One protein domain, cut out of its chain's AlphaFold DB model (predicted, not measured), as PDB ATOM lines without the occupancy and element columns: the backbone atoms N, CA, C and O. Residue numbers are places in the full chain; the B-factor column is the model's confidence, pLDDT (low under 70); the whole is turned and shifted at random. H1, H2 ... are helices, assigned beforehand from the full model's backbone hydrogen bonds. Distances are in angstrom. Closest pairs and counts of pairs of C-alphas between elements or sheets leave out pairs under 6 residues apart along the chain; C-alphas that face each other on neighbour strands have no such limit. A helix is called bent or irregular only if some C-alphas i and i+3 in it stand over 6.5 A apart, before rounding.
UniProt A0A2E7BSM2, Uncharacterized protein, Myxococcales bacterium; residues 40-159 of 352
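AT A GLANCE: This is residues 40 to 159 of the 352 residues of an uncharacterized protein of Myxococcales bacterium (UniProt A0A2E7BSM2). A short helix, H1, lies in the middle of a small helical body, with H2 across one of its ends and H4, H6 and H7 gathered round the other. H3 runs side by side with H6, opposite ways, H5 sits across H4, and a long loop between H1 and H2 sticks out with residues 59 to 69 and makes much of the greatest length. The printed part has 120 residues with seven named helices, H1 to H7 in order along the chain, and no named strand; the class is all helix, with 74 residues in the helices. The whole is compact, with a radius of gyration of the C-alphas of 14.9 A, and the C-alphas span 46 by 31 by 23 A.

IN THESE COORDINATES: Start with the longest helix, H2, residues 72 to 88: find C-alpha 72 at (16.258, -10.923, -26.559), and 20.3 A from it C-alpha 88 at (32.176, -13.182, -14.089). Along the way H2 has a kink of 61 degrees near residue 82, and it is irregular, with C-alphas 83 and 86 standing 8.5 A apart. Go back to C-alpha 40 at (21.570, -22.258, -11.434), where H1 begins; it takes residues 40 to 51 and is 16.3 A long. After H2 come H3, residues 91 to 103, 18.1 A long, and H4, residues 108 to 116, 12.4 A long. H5, residues 132 to 137, is 10.4 A long and neither bent nor irregular, but only just: C-alphas 132 and 135 are 6.1 A apart. H6, residues 140 to 150, is 15.3 A long, and H7, residues 153 to 158, is 8.2 A long and ends with C-alpha 158 at (19.890, -11.910, -9.925).

HOW THE PARTS SIT: From H2, look across to H1, the hub, which touches four other helices. Residues 78 to 85 of H2 touch residues 47 to 51 of H1, closest at the C-alphas of Leu 81 and Ala 51, 7.1 A, with the lines about perpendicular at 80 degrees. Residues 41 to 45 of H1 touch H4, closest at the C-alphas of Gly 41 and Val 115, 6.0 A, at a shallow tilt of 27 degrees, opposite ways. The same residues touch H6, closest at the C-alphas of Thr 44 and Ile 144, 6.3 A, about perpendicular at 84 degrees. H1 and H7 only just touch, with 3 pairs of C-alphas within 8 A, the closest being Thr 44 and Leu 153 at 7.4 A. Farther out, H3 touches H6 at a shallow tilt of 9 degrees, opposite ways, with the C-alphas of Val 93 and Ala 147 closest at 6.3 A. H5 touches H4 about perpendicular at 80 degrees, and there the C-alphas of Ala 134 and Asp 110 are closest, 4.6 A. The packing is mostly crossed, only just, with 2 of 6 touching pairs at a shallow tilt. H1 and H5 are apart, and so, for instance, are H3 and H4. In the backbones of H1, H3, H4, H6 and H7 each O i to N i+4 pair is within hydrogen-bond range; H2 has 11 of 13, and H5 has 0 of 2 but 2 of its 3 O i to N i+3 pairs.

THE WHOLE: The two C-alphas farthest apart, those of Pro 64 and Thr 127, stand 47.4 A from each other. The printed part has no cut. Look for the two long links at residues 52 to 71, between H1 and H2, and at residues 117 to 131, between H4 and H5. Within the first, residues 59 to 60 pair antiparallel with residues 68 to 69. The mean pLDDT of the printed part is 81.6, and the 18 residues under 70 are 55 to 63, 65 to 66, 68 to 73 and 76.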
ATOM      1  N   ALA A  40      20.278 -22.925 -11.584       81.25
ATOM      2  CA  ALA A  40      21.570 -22.258 -11.434       81.25
ATOM      3  C   ALA A  40      22.728 -23.021 -12.104       81.25
ATOM      4  O   ALA A  40      23.662 -22.402 -12.628       81.25
ATOM      5  N   GLY A  41      22.683 -24.354 -12.103       81.31
ATOM      6  CA  GLY A  41      23.721 -25.179 -12.712       81.31
ATOM      7  C   GLY A  41      23.676 -25.036 -14.224       81.31
ATOM      8  O   GLY A  41      24.692 -24.775 -14.871       81.31
ATOM      9  N   LEU A  42      22.471 -25.108 -14.781       81.31
ATOM     10  CA  LEU A  42      22.229 -24.939 -16.201       81.31
ATOM     11  C   LEU A  42      22.545 -23.519 -16.666       81.31
ATOM     12  O   LEU A  42      23.190 -23.346 -17.699       81.31
ATOM     13  N   PHE A  43      22.150 -22.504 -15.890       81.19
ATOM     14  CA  PHE A  43      22.544 -21.121 -16.145       81.19
ATOM     15  C   PHE A  43      24.066 -21.000 -16.256       81.19
ATOM     16  O   PHE A  43      24.571 -20.416 -17.212       81.19
ATOM     17  N   THR A  44      24.800 -21.604 -15.319       86.25
ATOM     18  CA  THR A  44      26.268 -21.595 -15.309       86.25
ATOM     19  C   THR A  44      26.850 -22.286 -16.536       86.25
ATOM     20  O   THR A  44      27.705 -21.707 -17.204       86.25
ATOM     21  N   LEU A  45      26.376 -23.493 -16.861       86.25
ATOM     22  CA  LEU A  45      26.831 -24.244 -18.032       86.25
ATOM     23  C   LEU A  45      26.635 -23.423 -19.308       86.25
ATOM     24  O   LEU A  45      27.587 -23.210 -20.058       86.25
ATOM     25  N   LEU A  46      25.414 -22.928 -19.528       82.50
ATOM     26  CA  LEU A  46      25.065 -22.152 -20.714       82.50
ATOM     27  C   LEU A  46      25.857 -20.847 -20.784       82.50
ATOM     28  O   LEU A  46      26.261 -20.434 -21.871       82.50
ATOM     29  N   LEU A  47      26.120 -20.202 -19.649       83.12
ATOM     30  CA  LEU A  47      26.954 -19.007 -19.598       83.12
ATOM     31  C   LEU A  47      28.385 -19.306 -20.059       83.12
ATOM     32  O   LEU A  47      28.920 -18.582 -20.898       83.12
ATOM     33  N   VAL A  48      28.987 -20.382 -19.548       86.94
ATOM     34  CA  VAL A  48      30.360 -20.777 -19.888       86.94
ATOM     35  C   VAL A  48      30.478 -21.148 -21.363       86.94
ATOM     36  O   VAL A  48      31.334 -20.598 -22.051       86.94
ATOM     37  N   VAL A  49      29.601 -22.008 -21.887       83.75
ATOM     38  CA  VAL A  49      29.680 -22.411 -23.304       83.75
ATOM     39  C   VAL A  49      29.415 -21.230 -24.244       83.75
ATOM     40  O   VAL A  49      30.100 -21.093 -25.255       83.75
ATOM     41  N   ASN A  50      28.511 -20.302 -23.890       79.69
ATOM     42  CA  ASN A  50      28.342 -19.058 -24.651       79.69
ATOM     43  C   ASN A  50      29.618 -18.196 -24.617       79.69
ATOM     44  O   ASN A  50      29.988 -17.631 -25.644       79.69
ATOM     45  N   ALA A  51      30.316 -18.109 -23.476       83.38
ATOM     46  CA  ALA A  51      31.600 -17.406 -23.386       83.38
ATOM     47  C   ALA A  51      32.705 -18.076 -24.222       83.38
ATOM     48  O   ALA A  51      33.612 -17.386 -24.686       83.38
ATOM     49  N   MET A  52      32.632 -19.390 -24.433       82.88
ATOM     50  CA  MET A  52      33.535 -20.140 -25.318       82.88
ATOM     51  C   MET A  52      33.206 -19.986 -26.807       82.88
ATOM     52  O   MET A  52      33.933 -20.505 -27.644       82.88
ATOM     53  N   GLY A  53      32.140 -19.258 -27.150       73.94
ATOM     54  CA  GLY A  53      31.738 -19.048 -28.537       73.94
ATOM     55  C   GLY A  53      30.763 -20.096 -29.069       73.94
ATOM     56  O   GLY A  53      30.573 -20.165 -30.278       73.94
ATOM     57  N   TRP A  54      30.110 -20.882 -28.202       71.06
ATOM     58  CA  TRP A  54      28.987 -21.707 -28.645       71.06
ATOM     59  C   TRP A  54      27.860 -20.807 -29.170       71.06
ATOM     60  O   TRP A  54      27.369 -19.905 -28.474       71.06
ATOM     61  N   ASP A  55      27.500 -21.038 -30.430       63.81
ATOM     62  CA  ASP A  55      26.688 -20.131 -31.235       63.81
ATOM     63  C   ASP A  55      25.647 -20.870 -32.089       63.81
ATOM     64  O   ASP A  55      25.463 -20.619 -33.279       63.81
ATOM     65  N   GLU A  56      24.946 -21.825 -31.480       63.09
ATOM     66  CA  GLU A  56      23.747 -22.371 -32.110       63.09
ATOM     67  C   GLU A  56      22.599 -21.373 -31.946       63.09
ATOM     68  O   GLU A  56      22.074 -21.164 -30.845       63.09
ATOM     69  N   ALA A  57      22.219 -20.735 -33.051       55.97
ATOM     70  CA  ALA A  57      20.963 -20.013 -33.177       55.97
ATOM     71  C   ALA A  57      19.983 -20.825 -34.017       55.97
ATOM     72  O   ALA A  57      20.349 -21.454 -35.006       55.97
ATOM     73  N   ALA A  58      18.711 -20.770 -33.642       51.09
ATOM     74  CA  ALA A  58      17.656 -21.471 -34.361       51.09
ATOM     75  C   ALA A  58      17.261 -20.786 -35.677       51.09
ATOM     76  O   ALA A  58      16.638 -21.400 -36.538       51.09
ATOM     77  N   LYS A  59      17.581 -19.497 -35.824       53.31
ATOM     78  CA  LYS A  59      17.335 -18.728 -37.040       53.31
ATOM     79  C   LYS A  59      18.602 -17.994 -37.432       53.31
ATOM     80  O   LYS A  59      19.290 -17.424 -36.587       53.31
ATOM     81  N   THR A  60      18.867 -17.980 -38.725       67.75
ATOM     82  CA  THR A  60      19.830 -17.080 -39.343       67.75
ATOM     83  C   THR A  60      19.066 -15.963 -40.047       67.75
ATOM     84  O   THR A  60      17.964 -16.161 -40.562       67.75
ATOM     85  N   GLY A  61      19.619 -14.756 -40.014       66.69
ATOM     86  CA  GLY A  61      19.088 -13.601 -40.717       66.69
ATOM     87  C   GLY A  61      19.100 -13.811 -42.232       66.69
ATOM     88  O   GLY A  61      19.761 -14.724 -42.733       66.69
ATOM     89  N   PRO A  62      18.382 -12.968 -42.988       68.75
ATOM     90  CA  PRO A  62      18.331 -13.086 -44.437       68.75
ATOM     91  C   PRO A  62      19.724 -12.923 -45.070       68.75
ATOM     92  O   PRO A  62      20.608 -12.235 -44.542       68.75
ATOM     93  N   ALA A  63      19.914 -13.551 -46.230       64.75
ATOM     94  CA  ALA A  63      21.107 -13.350 -47.046       64.75
ATOM     95  C   ALA A  63      21.273 -11.854 -47.406       64.75
ATOM     96  O   ALA A  63      20.271 -11.159 -47.589       64.75
ATOM     97  N   PRO A  64      22.513 -11.338 -47.520       75.38
ATOM     98  CA  PRO A  64      23.790 -12.059 -47.460       75.38
ATOM     99  C   PRO A  64      24.367 -12.201 -46.043       75.38
ATOM    100  O   PRO A  64      25.410 -12.824 -45.872       75.38
ATOM    101  N   LEU A  65      23.740 -11.584 -45.038       68.12
ATOM    102  CA  LEU A  65      24.360 -11.411 -43.725       68.12
ATOM    103  C   LEU A  65      24.278 -12.668 -42.849       68.12
ATOM    104  O   LEU A  65      25.141 -12.812 -41.990       68.12
ATOM    105  N   SER A  66      23.288 -13.555 -43.053       69.12
ATOM    106  CA  SER A  66      23.128 -14.870 -42.390       69.12
ATOM    107  C   SER A  66      23.490 -14.895 -40.899       69.12
ATOM    108  O   SER A  66      24.037 -15.876 -40.395       69.12
ATOM    109  N   ARG A  67      23.215 -13.800 -40.178       73.19
ATOM    110  CA  ARG A  67      23.627 -13.644 -38.779       73.19
ATOM    111  C   ARG A  67      22.727 -14.472 -37.867       73.19
ATOM    112  O   ARG A  67      21.523 -14.480 -38.106       73.19
ATOM    113  N   PRO A  68      23.254 -15.127 -36.827       66.81
ATOM    114  CA  PRO A  68      22.414 -15.805 -35.851       66.81
ATOM    115  C   PRO A  68      21.438 -14.806 -35.195       66.81
ATOM    116  O   PRO A  68      21.847 -13.715 -34.806       66.81
ATOM    117  N   ILE A  69      20.153 -15.164 -35.105       66.06
ATOM    118  CA  ILE A  69      19.119 -14.411 -34.378       66.06
ATOM    119  C   ILE A  69      18.865 -15.136 -33.061       66.06
ATOM    120  O   ILE A  69      18.490 -16.315 -33.060       66.06
ATOM    121  N   TYR A  70      19.051 -14.441 -31.941       65.56
ATOM    122  CA  TYR A  70      18.829 -15.012 -30.615       65.56
ATOM    123  C   TYR A  70      17.551 -14.476 -29.969       65.56
ATOM    124  O   TYR A  70      16.952 -13.508 -30.422       65.56
ATOM    125  N   ASP A  71      17.139 -15.114 -28.873       63.38
ATOM    126  CA  ASP A  71      16.127 -14.540 -27.985       63.38
ATOM    127  C   ASP A  71      16.653 -13.242 -27.333       63.38
ATOM    128  O   ASP A  71      17.815 -13.231 -26.907       63.38
ATOM    129  N   PRO A  72      15.829 -12.186 -27.167       68.06
ATOM    130  CA  PRO A  72      16.258 -10.923 -26.559       68.06
ATOM    131  C   PRO A  72      16.923 -11.068 -25.182       68.06
ATOM    132  O   PRO A  72      17.867 -10.344 -24.863       68.06
ATOM    133  N   LEU A  73      16.486 -12.028 -24.351       67.00
ATOM    134  CA  LEU A  73      17.129 -12.292 -23.062       67.00
ATOM    135  C   LEU A  73      18.535 -12.871 -23.259       67.00
ATOM    136  O   LEU A  73      19.463 -12.494 -22.545       67.00
ATOM    137  N   ARG A  74      18.716 -13.760 -24.243       70.06
ATOM    138  CA  ARG A  74      20.030 -14.314 -24.593       70.06
ATOM    139  C   ARG A  74      20.947 -13.239 -25.173       70.06
ATOM    140  O   ARG A  74      22.132 -13.254 -24.845       70.06
ATOM    141  N   GLU A  75      20.433 -12.310 -25.977       72.00
ATOM    142  CA  GLU A  75      21.209 -11.164 -26.474       72.00
ATOM    143  C   GLU A  75      21.684 -10.264 -25.332       72.00
ATOM    144  O   GLU A  75      22.875  -9.966 -25.258       72.00
ATOM    145  N   ASP A  76      20.802  -9.908 -24.391       69.88
ATOM    146  CA  ASP A  76      21.155  -9.090 -23.220       69.88
ATOM    147  C   ASP A  76      22.202  -9.796 -22.336       69.88
ATOM    148  O   ASP A  76      23.222  -9.210 -21.953       69.88
ATOM    149  N   VAL A  77      22.007 -11.094 -22.061       73.00
ATOM    150  CA  VAL A  77      22.978 -11.909 -21.311       73.00
ATOM    151  C   VAL A  77      24.320 -11.967 -22.041       73.00
ATOM    152  O   VAL A  77      25.349 -11.727 -21.410       73.00
ATOM    153  N   ARG A  78      24.339 -12.237 -23.354       73.94
ATOM    154  CA  ARG A  78      25.572 -12.294 -24.159       73.94
ATOM    155  C   ARG A  78      26.268 -10.941 -24.213       73.94
ATOM    156  O   ARG A  78      27.466 -10.886 -23.960       73.94
ATOM    157  N   GLY A  79      25.549  -9.852 -24.472       75.19
ATOM    158  CA  GLY A  79      26.117  -8.503 -24.513       75.19
ATOM    159  C   GLY A  79      26.792  -8.127 -23.193       75.19
ATOM    160  O   GLY A  79      27.938  -7.668 -23.176       75.19
ATOM    161  N   LYS A  80      26.134  -8.410 -22.062       77.94
ATOM    162  CA  LYS A  80      26.712  -8.205 -20.726       77.94
ATOM    163  C   LYS A  80      27.873  -9.154 -20.439       77.94
ATOM    164  O   LYS A  80      28.857  -8.727 -19.836       77.94
ATOM    165  N   LEU A  81      27.784 -10.410 -20.870       77.19
ATOM    166  CA  LEU A  81      28.854 -11.385 -20.708       77.19
ATOM    167  C   LEU A  81      30.096 -10.980 -21.500       77.19
ATOM    168  O   LEU A  81      31.170 -10.964 -20.924       77.19
ATOM    169  N   PHE A  82      29.977 -10.581 -22.767       77.00
ATOM    170  CA  PHE A  82      31.115 -10.108 -23.560       77.00
ATOM    171  C   PHE A  82      31.740  -8.847 -22.963       77.00
ATOM    172  O   PHE A  82      32.962  -8.768 -22.843       77.00
ATOM    173  N   LYS A  83      30.918  -7.891 -22.512       78.00
ATOM    174  CA  LYS A  83      31.403  -6.648 -21.895       78.00
ATOM    175  C   LYS A  83      32.128  -6.880 -20.564       78.00
ATOM    176  O   LYS A  83      33.039  -6.131 -20.225       78.00
ATOM    177  N   TYR A  84      31.725  -7.894 -19.800       77.19
ATOM    178  CA  TYR A  84      32.194  -8.111 -18.429       77.19
ATOM    179  C   TYR A  84      32.702  -9.535 -18.178       77.19
ATOM    180  O   TYR A  84      32.669 -10.003 -17.040       77.19
ATOM    181  N   ARG A  85      33.180 -10.236 -19.212       78.81
ATOM    182  CA  ARG A  85      33.561 -11.654 -19.121       78.81
ATOM    183  C   ARG A  85      34.563 -11.885 -18.005       78.81
ATOM    184  O   ARG A  85      34.298 -12.683 -17.118       78.81
ATOM    185  N   SER A  86      35.649 -11.117 -18.000       77.56
ATOM    186  CA  SER A  86      36.723 -11.214 -17.004       77.56
ATOM    187  C   SER A  86      36.255 -10.971 -15.563       77.56
ATOM    188  O   SER A  86      36.927 -11.390 -14.624       77.56
ATOM    189  N   ARG A  87      35.095 -10.327 -15.368       81.81
ATOM    190  CA  ARG A  87      34.486 -10.109 -14.048       81.81
ATOM    191  C   ARG A  87      33.708 -11.324 -13.544       81.81
ATOM    192  O   ARG A  87      33.651 -11.525 -12.334       81.81
ATOM    193  N   TYR A  88      33.082 -12.082 -14.442       79.94
ATOM    194  CA  TYR A  88      32.176 -13.182 -14.089       79.94
ATOM    195  C   TYR A  88      32.763 -14.566 -14.371       79.94
ATOM    196  O   TYR A  88      32.338 -15.540 -13.767       79.94
ATOM    197  N   LEU A  89      33.742 -14.678 -15.264       85.81
ATOM    198  CA  LEU A  89      34.413 -15.922 -15.622       85.81
ATOM    199  C   LEU A  89      35.910 -15.635 -15.745       85.81
ATOM    200  O   LEU A  89      36.355 -15.012 -16.709       85.81
ATOM    201  N   SER A  90      36.681 -16.056 -14.741       88.25
ATOM    202  CA  SER A  90      38.135 -15.887 -14.747       88.25
ATOM    203  C   SER A  90      38.781 -16.761 -15.824       88.25
ATOM    204  O   SER A  90      38.280 -17.845 -16.135       88.25
ATOM    205  N   ASP A  91      39.928 -16.335 -16.354       89.56
ATOM    206  CA  ASP A  91      40.643 -17.096 -17.388       89.56
ATOM    207  C   ASP A  91      41.025 -18.503 -16.911       89.56
ATOM    208  O   ASP A  91      40.961 -19.459 -17.677       89.56
ATOM    209  N   GLY A  92      41.340 -18.658 -15.619       91.88
ATOM    210  CA  GLY A  92      41.611 -19.964 -15.016       91.88
ATOM    211  C   GLY A  92      40.393 -20.892 -15.023       91.88
ATOM    212  O   GLY A  92      40.526 -22.062 -15.368       91.88
ATOM    213  N   VAL A  93      39.200 -20.375 -14.701       91.88
ATOM    214  CA  VAL A  93      37.952 -21.153 -14.792       91.88
ATOM    215  C   VAL A  93      37.664 -21.523 -16.242       91.88
ATOM    216  O   VAL A  93      37.354 -22.676 -16.519       91.88
ATOM    217  N   MET A  94      37.811 -20.576 -17.171       92.44
ATOM    218  CA  MET A  94      37.579 -20.840 -18.592       92.44
ATOM    219  C   MET A  94      38.516 -21.919 -19.132       92.44
ATOM    220  O   MET A  94      38.043 -22.822 -19.814       92.44
ATOM    221  N   ARG A  95      39.803 -21.875 -18.768       93.75
ATOM    222  CA  ARG A  95      40.777 -22.892 -19.174       93.75
ATOM    223  C   ARG A  95      40.427 -24.272 -18.628       93.75
ATOM    224  O   ARG A  95      40.477 -25.243 -19.362       93.75
ATOM    225  N   GLU A  96      40.016 -24.369 -17.364       95.31
ATOM    226  CA  GLU A  96      39.617 -25.657 -16.781       95.31
ATOM    227  C   GLU A  96      38.371 -26.250 -17.445       95.31
ATOM    228  O   GLU A  96      38.300 -27.464 -17.633       95.31
ATOM    229  N   PHE A  97      37.398 -25.418 -17.827       94.81
ATOM    230  CA  PHE A  97      36.268 -25.888 -18.628       94.81
ATOM    231  C   PHE A  97      36.701 -26.309 -20.037       94.81
ATOM    232  O   PHE A  97      36.187 -27.302 -20.542       94.81
ATOM    233  N   GLU A  98      37.628 -25.590 -20.669       93.56
ATOM    234  CA  GLU A  98      38.129 -25.912 -22.010       93.56
ATOM    235  C   GLU A  98      38.885 -27.245 -22.005       93.56
ATOM    236  O   GLU A  98      38.603 -28.120 -22.827       93.56
ATOM    237  N   ASP A  99      39.756 -27.446 -21.015       96.06
ATOM    238  CA  ASP A  99      40.466 -28.702 -20.773       96.06
ATOM    239  C   ASP A  99      39.470 -29.849 -20.527       96.06
ATOM    240  O   ASP A  99      39.602 -30.939 -21.093       96.06
ATOM    241  N   PHE A 100      38.431 -29.604 -19.718       96.62
ATOM    242  CA  PHE A 100      37.408 -30.604 -19.424       96.62
ATOM    243  C   PHE A 100      36.606 -30.992 -20.665       96.62
ATOM    244  O   PHE A 100      36.442 -32.185 -20.921       96.62
ATOM    245  N   ILE A 101      36.134 -30.015 -21.444       93.19
ATOM    246  CA  ILE A 101      35.348 -30.259 -22.659       93.19
ATOM    247  C   ILE A 101      36.195 -30.975 -23.713       93.19
ATOM    248  O   ILE A 101      35.729 -31.933 -24.326       93.19
ATOM    249  N   THR A 102      37.458 -30.576 -23.868       93.75
ATOM    250  CA  THR A 102      38.408 -31.231 -24.779       93.75
ATOM    251  C   THR A 102      38.637 -32.692 -24.387       93.75
ATOM    252  O   THR A 102      38.651 -33.571 -25.247       93.75
ATOM    253  N   GLY A 103      38.759 -32.979 -23.085       94.25
ATOM    254  CA  GLY A 103      38.881 -34.346 -22.567       94.25
ATOM    255  C   GLY A 103      37.589 -35.170 -22.634       94.25
ATOM    256  O   GLY A 103      37.645 -36.397 -22.602       94.25
ATOM    257  N   HIS A 104      36.432 -34.515 -22.754       93.50
ATOM    258  CA  HIS A 104      35.112 -35.142 -22.738       93.50
ATOM    259  C   HIS A 104      34.255 -34.667 -23.914       93.50
ATOM    260  O   HIS A 104      33.157 -34.146 -23.724       93.50
ATOM    261  N   ALA A 105      34.727 -34.868 -25.145       91.12
ATOM    262  CA  ALA A 105      33.976 -34.512 -26.348       91.12
ATOM    263  C   ALA A 105      32.648 -35.300 -26.428       91.12
ATOM    264  O   ALA A 105      32.597 -36.435 -26.903       91.12
ATOM    265  N   GLN A 106      31.581 -34.701 -25.908       85.94
ATOM    266  CA  GLN A 106      30.204 -35.189 -25.913       85.94
ATOM    267  C   GLN A 106      29.312 -34.084 -26.497       85.94
ATOM    268  O   GLN A 106      29.678 -32.906 -26.429       85.94
ATOM    269  N   PRO A 107      28.150 -34.419 -27.078       79.69
ATOM    270  CA  PRO A 107      27.195 -33.403 -27.503       79.69
ATOM    271  C   PRO A 107      26.721 -32.568 -26.302       79.69
ATOM    272  O   PRO A 107      26.609 -33.084 -25.188       79.69
ATOM    273  N   LEU A 108      26.393 -31.285 -26.519       77.88
ATOM    274  CA  LEU A 108      25.898 -30.383 -25.461       77.88
ATOM    275  C   LEU A 108      24.697 -30.979 -24.710       77.88
ATOM    276  O   LEU A 108      24.518 -30.722 -23.519       77.88
ATOM    277  N   SER A 109      23.913 -31.817 -25.389       72.94
ATOM    278  CA  SER A 109      22.812 -32.545 -24.780       72.94
ATOM    279  C   SER A 109      23.208 -33.350 -23.551       72.94
ATOM    280  O   SER A 109      22.508 -33.313 -22.544       72.94
ATOM    281  N   ASP A 110      24.358 -34.014 -23.601       78.25
ATOM    282  CA  ASP A 110      24.837 -34.842 -22.501       78.25
ATOM    283  C   ASP A 110      25.328 -33.979 -21.332       78.25
ATOM    284  O   ASP A 110      25.153 -34.356 -20.175       78.25
ATOM    285  N   TYR A 111      25.869 -32.787 -21.608       83.50
ATOM    286  CA  TYR A 111      26.246 -31.811 -20.579       83.50
ATOM    287  C   TYR A 111      25.028 -31.257 -19.846       83.50
ATOM    288  O   TYR A 111      25.020 -31.199 -18.618       83.50
ATOM    289  N   ILE A 112      23.990 -30.877 -20.593       81.81
ATOM    290  CA  ILE A 112      22.721 -30.411 -20.025       81.81
ATOM    291  C   ILE A 112      22.089 -31.524 -19.192       81.81
ATOM    292  O   ILE A 112      21.687 -31.282 -18.054       81.81
ATOM    293  N   ALA A 113      22.081 -32.751 -19.718       75.31
ATOM    294  CA  ALA A 113      21.593 -33.907 -18.993       75.31
ATOM    295  C   ALA A 113      22.387 -34.146 -17.698       75.31
ATOM    296  O   ALA A 113      21.816 -34.324 -16.627       75.31
ATOM    297  N   TYR A 114      23.713 -34.076 -17.736       83.81
ATOM    298  CA  TYR A 114      24.492 -34.206 -16.511       83.81
ATOM    299  C   TYR A 114      24.116 -33.136 -15.477       83.81
ATOM    300  O   TYR A 114      23.843 -33.457 -14.320       83.81
ATOM    301  N   VAL A 115      24.043 -31.872 -15.900       82.50
ATOM    302  CA  VAL A 115      23.758 -30.734 -15.018       82.50
ATOM    303  C   VAL A 115      22.365 -30.802 -14.395       82.50
ATOM    304  O   VAL A 115      22.213 -30.467 -13.224       82.50
ATOM    305  N   ALA A 116      21.365 -31.306 -15.115       79.81
ATOM    306  CA  ALA A 116      20.023 -31.489 -14.568       79.81
ATOM    307  C   ALA A 116      19.940 -32.579 -13.476       79.81
ATOM    308  O   ALA A 116      18.949 -32.639 -12.752       79.81
ATOM    309  N   THR A 117      20.980 -33.404 -13.295       80.94
ATOM    310  CA  THR A 117      21.070 -34.317 -12.138       80.94
ATOM    311  C   THR A 117      21.644 -33.662 -10.882       80.94
ATOM    312  O   THR A 117      21.620 -34.269  -9.805       80.94
ATOM    313  N   LEU A 118      22.165 -32.438 -10.992       82.75
ATOM    314  CA  LEU A 118      22.838 -31.755  -9.895       82.75
ATOM    315  C   LEU A 118      21.829 -31.136  -8.925       82.75
ATOM    316  O   LEU A 118      20.730 -30.716  -9.280       82.75
ATOM    317  N   GLY A 119      22.220 -31.101  -7.659       80.06
ATOM    318  CA  GLY A 119      21.477 -30.474  -6.584       80.06
ATOM    319  C   GLY A 119      21.577 -28.950  -6.627       80.06
ATOM    320  O   GLY A 119      22.181 -28.368  -7.532       80.06
ATOM    321  N   PRO A 120      20.995 -28.266  -5.631       81.94
ATOM    322  CA  PRO A 120      20.984 -26.814  -5.608       81.94
ATOM    323  C   PRO A 120      22.398 -26.218  -5.514       81.94
ATOM    324  O   PRO A 120      23.335 -26.804  -4.956       81.94
ATOM    325  N   ALA A 121      22.523 -24.993  -6.025       81.94
ATOM    326  CA  ALA A 121      23.659 -24.129  -5.744       81.94
ATOM    327  C   ALA A 121      23.836 -23.939  -4.218       81.94
ATOM    328  O   ALA A 121      22.859 -24.017  -3.473       81.94
ATOM    329  N   PRO A 122      25.057 -23.659  -3.732       87.19
ATOM    330  CA  PRO A 122      26.290 -23.465  -4.500       87.19
ATOM    331  C   PRO A 122      27.101 -24.753  -4.715       87.19
ATOM    332  O   PRO A 122      28.168 -24.695  -5.324       87.19
ATOM    333  N   HIS A 123      26.647 -25.887  -4.176       88.25
ATOM    334  CA  HIS A 123      27.444 -27.115  -4.117       88.25
ATOM    335  C   HIS A 123      27.222 -28.046  -5.309       88.25
ATOM    336  O   HIS A 123      28.163 -28.729  -5.700       88.25
ATOM    337  N   PHE A 124      26.024 -28.031  -5.910       90.06
ATOM    338  CA  PHE A 124      25.692 -28.810  -7.109       90.06
ATOM    339  C   PHE A 124      25.993 -30.309  -6.972       90.06
ATOM    340  O   PHE A 124      26.464 -30.952  -7.905       90.06
ATOM    341  N   GLU A 125      25.739 -30.887  -5.799       90.31
ATOM    342  CA  GLU A 125      25.984 -32.312  -5.569       90.31
ATOM    343  C   GLU A 125      25.007 -33.169  -6.389       90.31
ATOM    344  O   GLU A 125      23.810 -32.880  -6.368       90.31
ATOM    345  N   PRO A 126      25.454 -34.222  -7.097       85.94
ATOM    346  CA  PRO A 126      24.554 -35.091  -7.852       85.94
ATOM    347  C   PRO A 126      23.464 -35.697  -6.961       85.94
ATOM    348  O   PRO A 126      23.751 -36.352  -5.961       85.94
ATOM    349  N   THR A 127      22.204 -35.509  -7.344       81.38
ATOM    350  CA  THR A 127      21.030 -36.032  -6.617       81.38
ATOM    351  C   THR A 127      20.600 -37.418  -7.096       81.38
ATOM    352  O   THR A 127      19.826 -38.107  -6.429       81.38
ATOM    353  N   GLY A 128      21.136 -37.864  -8.233       77.00
ATOM    354  CA  GLY A 128      20.889 -39.177  -8.809       77.00
ATOM    355  C   GLY A 128      21.963 -39.567  -9.829       77.00
ATOM    356  O   GLY A 128      22.860 -38.773 -10.122       77.00
ATOM    357  N   PRO A 129      21.910 -40.802 -10.353       74.62
ATOM    358  CA  PRO A 129      22.816 -41.228 -11.410       74.62
ATOM    359  C   PRO A 129      22.533 -40.456 -12.705       74.62
ATOM    360  O   PRO A 129      21.386 -40.354 -13.135       74.62
ATOM    361  N   ALA A 130      23.590 -39.953 -13.343       76.50
ATOM    362  CA  ALA A 130      23.483 -39.354 -14.666       76.50
ATOM    363  C   ALA A 130      23.189 -40.432 -15.730       76.50
ATOM    364  O   ALA A 130      23.781 -41.515 -15.681       76.50
ATOM    365  N   PRO A 131      22.290 -40.166 -16.688       76.12
ATOM    366  CA  PRO A 131      21.866 -41.172 -17.653       76.12
ATOM    367  C   PRO A 131      22.811 -41.294 -18.850       76.12
ATOM    368  O   PRO A 131      23.454 -40.333 -19.270       76.12
ATOM    369  N   GLY A 132      22.864 -42.493 -19.434       83.94
ATOM    370  CA  GLY A 132      23.552 -42.757 -20.699       83.94
ATOM    371  C   GLY A 132      24.996 -42.240 -20.744       83.94
ATOM    372  O   GLY A 132      25.810 -42.531 -19.868       83.94
ATOM    373  N   ASN A 133      25.314 -41.467 -21.786       79.75
ATOM    374  CA  ASN A 133      26.641 -40.876 -21.972       79.75
ATOM    375  C   ASN A 133      26.944 -39.734 -20.993       79.75
ATOM    376  O   ASN A 133      28.120 -39.494 -20.717       79.75
ATOM    377  N   ALA A 134      25.926 -39.095 -20.404       82.62
ATOM    378  CA  ALA A 134      26.120 -38.032 -19.421       82.62
ATOM    379  C   ALA A 134      26.888 -38.533 -18.187       82.62
ATOM    380  O   ALA A 134      27.665 -37.785 -17.603       82.62
ATOM    381  N   ALA A 135      26.781 -39.822 -17.836       87.62
ATOM    382  CA  ALA A 135      27.558 -40.437 -16.754       87.62
ATOM    383  C   ALA A 135      29.085 -40.277 -16.899       87.62
ATOM    384  O   ALA A 135      29.804 -40.302 -15.898       87.62
ATOM    385  N   LYS A 136      29.586 -40.088 -18.129       91.25
ATOM    386  CA  LYS A 136      31.011 -39.867 -18.419       91.25
ATOM    387  C   LYS A 136      31.490 -38.465 -18.034       91.25
ATOM    388  O   LYS A 136      32.690 -38.260 -17.935       91.25
ATOM    389  N   LEU A 137      30.582 -37.522 -17.783       94.06
ATOM    390  CA  LEU A 137      30.888 -36.123 -17.457       94.06
ATOM    391  C   LEU A 137      31.111 -35.889 -15.957       94.06
ATOM    392  O   LEU A 137      30.993 -34.768 -15.460       94.06
ATOM    393  N   LYS A 138      31.452 -36.947 -15.215       94.00
ATOM    394  CA  LYS A 138      31.775 -36.853 -13.794       94.00
ATOM    395  C   LYS A 138      32.952 -35.898 -13.577       94.00
ATOM    396  O   LYS A 138      34.010 -36.059 -14.172       94.00
ATOM    397  N   GLY A 139      32.782 -34.941 -12.674       94.56
ATOM    398  CA  GLY A 139      33.722 -33.853 -12.419       94.56
ATOM    399  C   GLY A 139      33.210 -32.495 -12.904       94.56
ATOM    400  O   GLY A 139      33.661 -31.474 -12.377       94.56
ATOM    401  N   LEU A 140      32.241 -32.463 -13.832       96.00
ATOM    402  CA  LEU A 140      31.617 -31.224 -14.303       96.00
ATOM    403  C   LEU A 140      30.956 -30.446 -13.155       96.00
ATOM    404  O   LEU A 140      31.029 -29.220 -13.123       96.00
ATOM    405  N   GLU A 141      30.393 -31.135 -12.161       95.56
ATOM    406  CA  GLU A 141      29.767 -30.538 -10.978       95.56
ATOM    407  C   GLU A 141      30.724 -29.618 -10.208       95.56
ATOM    408  O   GLU A 141      30.340 -28.540  -9.752       95.56
ATOM    409  N   LYS A 142      32.010 -29.987 -10.139       96.56
ATOM    410  CA  LYS A 142      33.038 -29.194  -9.453       96.56
ATOM    411  C   LYS A 142      33.376 -27.927 -10.226       96.56
ATOM    412  O   LYS A 142      33.608 -26.884  -9.616       96.56
ATOM    413  N   LEU A 143      33.399 -28.013 -11.555       96.50
ATOM    414  CA  LEU A 143      33.648 -26.867 -12.426       96.50
ATOM    415  C   LEU A 143      32.476 -25.883 -12.378       96.50
ATOM    416  O   LEU A 143      32.697 -24.684 -12.216       96.50
ATOM    417  N   ILE A 144      31.240 -26.390 -12.413       94.94
ATOM    418  CA  ILE A 144      30.021 -25.588 -12.246       94.94
ATOM    419  C   ILE A 144      30.025 -24.883 -10.883       94.94
ATOM    420  O   ILE A 144      29.882 -23.661 -10.827       94.94
ATOM    421  N   ALA A 145      30.293 -25.608  -9.791       95.19
ATOM    422  CA  ALA A 145      30.398 -25.024  -8.452       95.19
ATOM    423  C   ALA A 145      31.483 -23.939  -8.366       95.19
ATOM    424  O   ALA A 145      31.279 -22.872  -7.776       95.19
ATOM    425  N   LYS A 146      32.642 -24.184  -8.986       94.94
ATOM    426  CA  LYS A 146      33.757 -23.235  -9.021       94.94
ATOM    427  C   LYS A 146      33.401 -21.968  -9.796       94.94
ATOM    428  O   LYS A 146      33.632 -20.879  -9.271       94.94
ATOM    429  N   ALA A 147      32.823 -22.095 -10.991       93.31
ATOM    430  CA  ALA A 147      32.368 -20.957 -11.786       93.31
ATOM    431  C   ALA A 147      31.303 -20.148 -11.043       93.31
ATOM    432  O   ALA A 147      31.444 -18.932 -10.925       93.31
ATOM    433  N   TRP A 148      30.298 -20.816 -10.465       92.50
ATOM    434  CA  TRP A 148      29.243 -20.165  -9.688       92.50
ATOM    435  C   TRP A 148      29.811 -19.300  -8.561       92.50
ATOM    436  O   TRP A 148      29.482 -18.116  -8.442       92.50
ATOM    437  N   LYS A 149      30.720 -19.879  -7.765       92.56
ATOM    438  CA  LYS A 149      31.323 -19.216  -6.607       92.56
ATOM    439  C   LYS A 149      32.292 -18.101  -7.004       92.56
ATOM    440  O   LYS A 149      32.170 -16.987  -6.500       92.56
ATOM    441  N   GLN A 150      33.262 -18.380  -7.875       91.06
ATOM    442  CA  GLN A 150      34.297 -17.404  -8.242       91.06
ATOM    443  C   GLN A 150      33.738 -16.269  -9.099       91.06
ATOM    444  O   GLN A 150      34.112 -15.114  -8.912       91.06
ATOM    445  N   GLY A 151      32.808 -16.594  -9.994       86.12
ATOM    446  CA  GLY A 151      32.146 -15.636 -10.865       86.12
ATOM    447  C   GLY A 151      31.098 -14.773 -10.182       86.12
ATOM    448  O   GLY A 151      30.584 -13.841 -10.796       86.12
ATOM    449  N   ARG A 152      30.752 -15.077  -8.921       87.56
ATOM    450  CA  ARG A 152      29.607 -14.480  -8.214       87.56
ATOM    451  C   ARG A 152      28.341 -14.551  -9.077       87.56
ATOM    452  O   ARG A 152      27.603 -13.568  -9.192       87.56
ATOM    453  N   LEU A 153      28.120 -15.704  -9.715       85.00
ATOM    454  CA  LEU A 153      27.080 -15.855 -10.734       85.00
ATOM    455  C   LEU A 153      25.670 -15.717 -10.165       85.00
ATOM    456  O   LEU A 153      24.780 -15.315 -10.899       85.00
ATOM    457  N   GLU A 154      25.485 -15.915  -8.862       84.69
ATOM    458  CA  GLU A 154      24.247 -15.570  -8.158       84.69
ATOM    459  C   GLU A 154      23.865 -14.092  -8.348       84.69
ATOM    460  O   GLU A 154      22.735 -13.772  -8.706       84.69
ATOM    461  N   VAL A 155      24.831 -13.178  -8.197       84.75
ATOM    462  CA  VAL A 155      24.607 -11.736  -8.389       84.75
ATOM    463  C   VAL A 155      24.327 -11.431  -9.856       84.75
ATOM    464  O   VAL A 155      23.501 -10.576 -10.169       84.75
ATOM    465  N   PHE A 156      25.025 -12.113 -10.764       82.44
ATOM    466  CA  PHE A 156      24.820 -11.934 -12.196       82.44
ATOM    467  C   PHE A 156      23.430 -12.418 -12.624       82.44
ATOM    468  O   PHE A 156      22.703 -11.660 -13.258       82.44
ATOM    469  N   MET A 157      23.029 -13.620 -12.206       79.56
ATOM    470  CA  MET A 157      21.705 -14.199 -12.438       79.56
ATOM    471  C   MET A 157      20.599 -13.341 -11.816       79.56
ATOM    472  O   MET A 157      19.591 -13.076 -12.468       79.56
ATOM    473  N   GLY A 158      20.822 -12.808 -10.609       79.25
ATOM    474  CA  GLY A 158      19.890 -11.910  -9.925       79.25
ATOM    475  C   GLY A 158      19.495 -10.680 -10.752       79.25
ATOM    476  O   GLY A 158      18.345 -10.253 -10.696       79.25
ATOM    477  N   ARG A 159      20.392 -10.160 -11.605       82.19
ATOM    478  CA  ARG A 159      20.103  -9.020 -12.502       82.19
ATOM    479  C   ARG A 159      19.111  -9.340 -13.614       82.19
ATOM    480  O   ARG A 159      18.531  -8.426 -14.187       82.19
TER     481      ARG A 159